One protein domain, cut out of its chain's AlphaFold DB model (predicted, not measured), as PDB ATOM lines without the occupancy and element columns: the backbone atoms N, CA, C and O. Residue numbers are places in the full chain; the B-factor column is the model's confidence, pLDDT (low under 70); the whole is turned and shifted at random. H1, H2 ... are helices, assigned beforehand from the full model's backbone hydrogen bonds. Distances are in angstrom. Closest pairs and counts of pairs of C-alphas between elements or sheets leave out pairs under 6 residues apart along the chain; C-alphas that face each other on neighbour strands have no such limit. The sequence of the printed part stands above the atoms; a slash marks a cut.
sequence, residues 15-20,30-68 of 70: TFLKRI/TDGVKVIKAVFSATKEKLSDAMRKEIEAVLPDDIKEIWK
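Overview. This is residues 15 to 20 and 30 to 68 of the 70 residues of an uncharacterized protein of Crocosphaera watsonii WH 0401 (UniProt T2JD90). What shape? Short H1 and long H2 make a corner; H3 folds back and H4 turns again to pack on H2. What builds it? The printed part, 45 residues with four named helices, is all helix and compact, with a radius of gyration of the C-alphas of 10.7 A, spanning 29 by 19 by 14 A.

Arrangement. Which helices touch? H4, residues 61 to 68, for instance touches H2, residues 32 to 44; the closest C-alphas, of Phe 40 and Trp 67, are 6.3 A apart. And the backbones? In H1, residues 15 to 20, H2 and H4 every O i to N i+4 pair is within hydrogen-bond range; in H3, residues 49 to 58, 5 of 6 are.

Along the chain. Where does H1 begin? C-alpha 15 is at (112.605, 81.171, 135.729). Where does H4 end? C-alpha 68 is at (119.633, 96.923, 144.191).

Size, cuts and confidence. Any cut? Residues 21 to 29 are not printed; C-alphas 20 and 30 are 11.8 A apart. Any low confidence? No printed residue is under 70.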
ATOM      1  N   THR A  15     112.024  82.521 135.743       90.00
ATOM      2  CA  THR A  15     112.605  81.171 135.729       90.00
ATOM      3  C   THR A  15     113.750  81.042 136.738       90.00
ATOM      4  O   THR A  15     113.917  79.978 137.324       90.00
ATOM      5  N   PHE A  16     114.481  82.130 136.998       90.75
ATOM      6  CA  PHE A  16     115.502  82.187 138.037       90.75
ATOM      7  C   PHE A  16     114.924  81.933 139.435       90.75
ATOM      8  O   PHE A  16     115.342  80.987 140.093       90.75
ATOM      9  N   LEU A  17     113.921  82.707 139.869       90.56
ATOM     10  CA  LEU A  17     113.298  82.523 141.186       90.56
ATOM     11  C   LEU A  17     112.679  81.133 141.338       90.56
ATOM     12  O   LEU A  17     112.860  80.496 142.369       90.56
ATOM     13  N   LYS A  18     112.015  80.624 140.294       92.31
ATOM     14  CA  LYS A  18     111.460  79.262 140.313       92.31
ATOM     15  C   LYS A  18     112.540  78.205 140.538       92.31
ATOM     16  O   LYS A  18     112.336  77.304 141.343       92.31
ATOM     17  N   ARG A  19     113.687  78.332 139.864       93.69
ATOM     18  CA  ARG A  19     114.823  77.421 140.054       93.69
ATOM     19  C   ARG A  19     115.429  77.547 141.440       93.69
ATOM     20  O   ARG A  19     115.762  76.533 142.025       93.69
ATOM     21  N   ILE A  20     115.519  78.747 142.007       94.19
ATOM     22  CA  ILE A  20     115.997  78.900 143.387       94.19
ATOM     23  C   ILE A  20     115.071  78.177 144.370       94.19
ATOM     24  O   ILE A  20     115.563  77.419 145.197       94.19
ATOM     25  N   THR A  30     112.062  80.215 155.175       94.19
ATOM     26  CA  THR A  30     112.396  81.350 154.310       94.19
ATOM     27  C   THR A  30     111.884  81.137 152.884       94.19
ATOM     28  O   THR A  30     111.312  80.107 152.556       94.19
ATOM     29  N   ASP A  31     112.053  82.155 152.047       93.31
ATOM     30  CA  ASP A  31     111.745  82.121 150.621       93.31
ATOM     31  C   ASP A  31     113.011  82.394 149.796       93.31
ATOM     32  O   ASP A  31     114.020  82.909 150.304       93.31
ATOM     33  N   GLY A  32     112.962  82.051 148.511       93.44
ATOM     34  CA  GLY A  32     114.064  82.219 147.576       93.44
ATOM     35  C   GLY A  32     114.504  83.674 147.442       93.44
ATOM     36  O   GLY A  32     115.700  83.938 147.335       93.44
ATOM     37  N   VAL A  33     113.581  84.640 147.537       93.88
ATOM     38  CA  VAL A  33     113.921  86.072 147.475       93.88
ATOM     39  C   VAL A  33     114.828  86.464 148.640       93.88
ATOM     40  O   VAL A  33     115.855  87.106 148.419       93.88
ATOM     41  N   LYS A  34     114.500  86.066 149.874       95.00
ATOM     42  CA  LYS A  34     115.343  86.322 151.054       95.00
ATOM     43  C   LYS A  34     116.708  85.649 150.946       95.00
ATOM     44  O   LYS A  34     117.710  86.278 151.279       95.00
ATOM     45  N   VAL A  35     116.758  84.407 150.458       95.38
ATOM     46  CA  VAL A  35     118.024  83.681 150.256       95.38
ATOM     47  C   VAL A  35     118.909  84.406 149.244       95.38
ATOM     48  O   VAL A  35     120.068  84.697 149.537       95.38
ATOM     49  N   ILE A  36     118.361  84.771 148.082       95.31
ATOM     50  CA  ILE A  36     119.098  85.499 147.040       95.31
ATOM     51  C   ILE A  36     119.586  86.845 147.564       95.31
ATOM     52  O   ILE A  36     120.732  87.201 147.308       95.31
ATOM     53  N   LYS A  37     118.757  87.579 148.323       96.38
ATOM     54  CA  LYS A  37     119.185  88.836 148.949       96.38
ATOM     55  C   LYS A  37     120.411  88.629 149.827       96.38
ATOM     56  O   LYS A  37     121.394  89.322 149.622       96.38
ATOM     57  N   ALA A  38     120.391  87.645 150.725       96.25
ATOM     58  CA  ALA A  38     121.531  87.365 151.595       96.25
ATOM     59  C   ALA A  38     122.807  87.035 150.798       96.25
ATOM     60  O   ALA A  38     123.880  87.565 151.092       96.25
ATOM     61  N   VAL A  39     122.688  86.210 149.751       96.00
ATOM     62  CA  VAL A  39     123.811  85.876 148.860       96.00
ATOM     63  C   VAL A  39     124.320  87.116 148.125       96.00
ATOM     64  O   VAL A  39     125.530  87.327 148.055       96.00
ATOM     65  N   PHE A  40     123.430  87.959 147.601       97.31
ATOM     66  CA  PHE A  40     123.798  89.205 146.933       97.31
ATOM     67  C   PHE A  40     124.503  90.175 147.879       97.31
ATOM     68  O   PHE A  40     125.556  90.684 147.500       97.31
ATOM     69  N   SER A  41     123.997  90.392 149.096       97.75
ATOM     70  CA  SER A  41     124.643  91.251 150.096       97.75
ATOM     71  C   SER A  41     126.068  90.767 150.390       97.75
ATOM     72  O   SER A  41     127.022  91.527 150.230       97.75
ATOM     73  N   ALA A  42     126.231  89.476 150.703       97.94
ATOM     74  CA  ALA A  42     127.537  88.880 150.994       97.94
ATOM     75  C   ALA A  42     128.493  88.917 149.789       97.94
ATOM     76  O   ALA A  42     129.687  89.176 149.935       97.94
ATOM     77  N   THR A  43     127.977  88.683 148.578       97.38
ATOM     78  CA  THR A  43     128.778  88.723 147.347       97.38
ATOM     79  C   THR A  43     129.254  90.139 147.063       97.38
ATOM     80  O   THR A  43     130.433  90.356 146.794       97.38
ATOM     81  N   LYS A  44     128.350  91.120 147.155       97.50
ATOM     82  CA  LYS A  44     128.653  92.527 146.909       97.50
ATOM     83  C   LYS A  44     129.815  93.010 147.758       97.50
ATOM     84  O   LYS A  44     130.685  93.664 147.204       97.50
ATOM     85  N   GLU A  45     129.890  92.648 149.039       97.19
ATOM     86  CA  GLU A  45     131.014  93.011 149.923       97.19
ATOM     87  C   GLU A  45     132.399  92.650 149.360       97.19
ATOM     88  O   GLU A  45     133.395  93.253 149.754       97.19
ATOM     89  N   LYS A  46     132.479  91.691 148.432       97.69
ATOM     90  CA  LYS A  46     133.725  91.251 147.788       97.69
ATOM     91  C   LYS A  46     133.976  91.882 146.417       97.69
ATOM     92  O   LYS A  46     135.029  91.645 145.833       97.69
ATOM     93  N   LEU A  47     133.036  92.667 145.892       97.81
ATOM     94  CA  LEU A  47     133.101  93.238 144.549       97.81
ATOM     95  C   LEU A  47     133.393  94.738 144.575       97.81
ATOM     96  O   LEU A  47     132.834  95.487 145.383       97.81
ATOM     97  N   SER A  48     134.206  95.173 143.610       98.31
ATOM     98  CA  SER A  48     134.399  96.586 143.289       98.31
ATOM     99  C   SER A  48     133.124  97.205 142.710       98.31
ATOM    100  O   SER A  48     132.270  96.510 142.155       98.31
ATOM    101  N   ASP A  49     133.007  98.530 142.780       97.69
ATOM    102  CA  ASP A  49     131.836  99.242 142.257       97.69
ATOM    103  C   ASP A  49     131.655  99.073 140.743       97.69
ATOM    104  O   ASP A  49     130.524  99.002 140.262       97.69
ATOM    105  N   ALA A  50     132.757  98.973 139.989       98.12
ATOM    106  CA  ALA A  50     132.715  98.718 138.551       98.12
ATOM    107  C   ALA A  50     132.068  97.357 138.252       98.12
ATOM    108  O   ALA A  50     131.095  97.288 137.504       98.12
ATOM    109  N   MET A  51     132.520  96.302 138.937       98.19
ATOM    110  CA  MET A  51     131.975  94.953 138.776       98.19
ATOM    111  C   MET A  51     130.503  94.880 139.205       98.19
ATOM    112  O   MET A  51     129.689  94.233 138.551       98.19
ATOM    113  N   ARG A  52     130.116  95.593 140.275       98.25
ATOM    114  CA  ARG A  52     128.706  95.663 140.699       98.25
ATOM    115  C   ARG A  52     127.809  96.273 139.621       98.25
ATOM    116  O   ARG A  52     126.700  95.782 139.430       98.25
ATOM    117  N   LYS A  53     128.276  97.319 138.929       97.62
ATOM    118  CA  LYS A  53     127.539  97.969 137.832       97.62
ATOM    119  C   LYS A  53     127.454  97.085 136.591       97.62
ATOM    120  O   LYS A  53     126.393  97.025 135.977       97.62
ATOM    121  N   GLU A  54     128.535  96.390 136.242       98.12
ATOM    122  CA  GLU A  54     128.553  95.445 135.118       98.12
ATOM    123  C   GLU A  54     127.563  94.297 135.334       98.12
ATOM    124  O   GLU A  54     126.751  94.010 134.454       98.12
ATOM    125  N   ILE A  55     127.560  93.700 136.531       96.94
ATOM    126  CA  ILE A  55     126.589  92.665 136.902       96.94
ATOM    127  C   ILE A  55     125.166  93.229 136.863       96.94
ATOM    128  O   ILE A  55     124.288  92.635 136.245       96.94
ATOM    129  N   GLU A  56     124.921  94.390 137.482       97.06
ATOM    130  CA  GLU A  56     123.591  95.005 137.495       97.06
ATOM    131  C   GLU A  56     123.034  95.232 136.079       97.06
ATOM    132  O   GLU A  56     121.837  95.037 135.857       97.06
ATOM    133  N   ALA A  57     123.884  95.606 135.119       96.88
ATOM    134  CA  ALA A  57     123.486  95.880 133.742       96.88
ATOM    135  C   ALA A  57     122.952  94.643 132.998       96.88
ATOM    136  O   ALA A  57     122.119  94.794 132.104       96.88
ATOM    137  N   VAL A  58     123.392  93.436 133.374       96.00
ATOM    138  CA  VAL A  58     122.998  92.177 132.715       96.00
ATOM    139  C   VAL A  58     121.893  91.413 133.449       96.00
ATOM    140  O   VAL A  58     121.374  90.429 132.922       96.00
ATOM    141  N   LEU A  59     121.505  91.844 134.655       94.25
ATOM    142  CA  LEU A  59     120.435  91.192 135.411       94.25
ATOM    143  C   LEU A  59     119.049  91.464 134.788       94.25
ATOM    144  O   LEU A  59     118.756  92.608 134.419       94.25
ATOM    145  N   PRO A  60     118.155  90.455 134.742       91.56
ATOM    146  CA  PRO A  60     116.734  90.664 134.462       91.56
ATOM    147  C   PRO A  60     116.113  91.658 135.447       91.56
ATOM    148  O   PRO A  60     116.567  91.750 136.585       91.56
ATOM    149  N   ASP A  61     115.076  92.391 135.045       91.62
ATOM    150  CA  ASP A  61     114.570  93.526 135.831       91.62
ATOM    151  C   ASP A  61     114.103  93.159 137.247       91.62
ATOM    152  O   ASP A  61     114.401  93.888 138.194       91.62
ATOM    153  N   ASP A  62     113.448  92.011 137.420       89.12
ATOM    154  CA  ASP A  62     113.017  91.520 138.732       89.12
ATOM    155  C   ASP A  62     114.210  91.148 139.630       89.12
ATOM    156  O   ASP A  62     114.247  91.499 140.809       89.12
ATOM    157  N   ILE A  63     115.237  90.507 139.070       94.00
ATOM    158  CA  ILE A  63     116.461  90.158 139.805       94.00
ATOM    159  C   ILE A  63     117.324  91.395 140.072       94.00
ATOM    160  O   ILE A  63     117.951  91.496 141.124       94.00
ATOM    161  N   LYS A  64     117.328  92.365 139.160       95.38
ATOM    162  CA  LYS A  64     118.022  93.648 139.296       95.38
ATOM    163  C   LYS A  64     117.438  94.473 140.438       95.38
ATOM    164  O   LYS A  64     118.190  95.110 141.171       95.38
ATOM    165  N   GLU A  65     116.121  94.443 140.638       94.56
ATOM    166  CA  GLU A  65     115.484  95.066 141.803       94.56
ATOM    167  C   GLU A  65     115.920  94.391 143.114       94.56
ATOM    168  O   GLU A  65     116.251  95.069 144.093       94.56
ATOM    169  N   ILE A  66     116.008  93.056 143.126       95.12
ATOM    170  CA  ILE A  66     116.529  92.305 144.275       95.12
ATOM    171  C   ILE A  66     117.998  92.660 144.521       95.12
ATOM    172  O   ILE A  66     118.348  92.966 145.655       95.12
ATOM    173  N   TRP A  67     118.830  92.709 143.475       96.75
ATOM    174  CA  TRP A  67     120.222  93.154 143.548       96.75
ATOM    175  C   TRP A  67     120.314  94.545 144.153       96.75
ATOM    176  O   TRP A  67     121.007  94.707 145.140       96.75
ATOM    177  N   LYS A  68     119.586  95.547 143.657       96.00
ATOM    178  CA  LYS A  68     119.633  96.923 144.191       96.00
ATOM    179  C   LYS A  68     119.219  97.036 145.656       96.00
ATOM    180  O   LYS A  68     119.740  97.895 146.358       96.00
TER     181      LYS A  68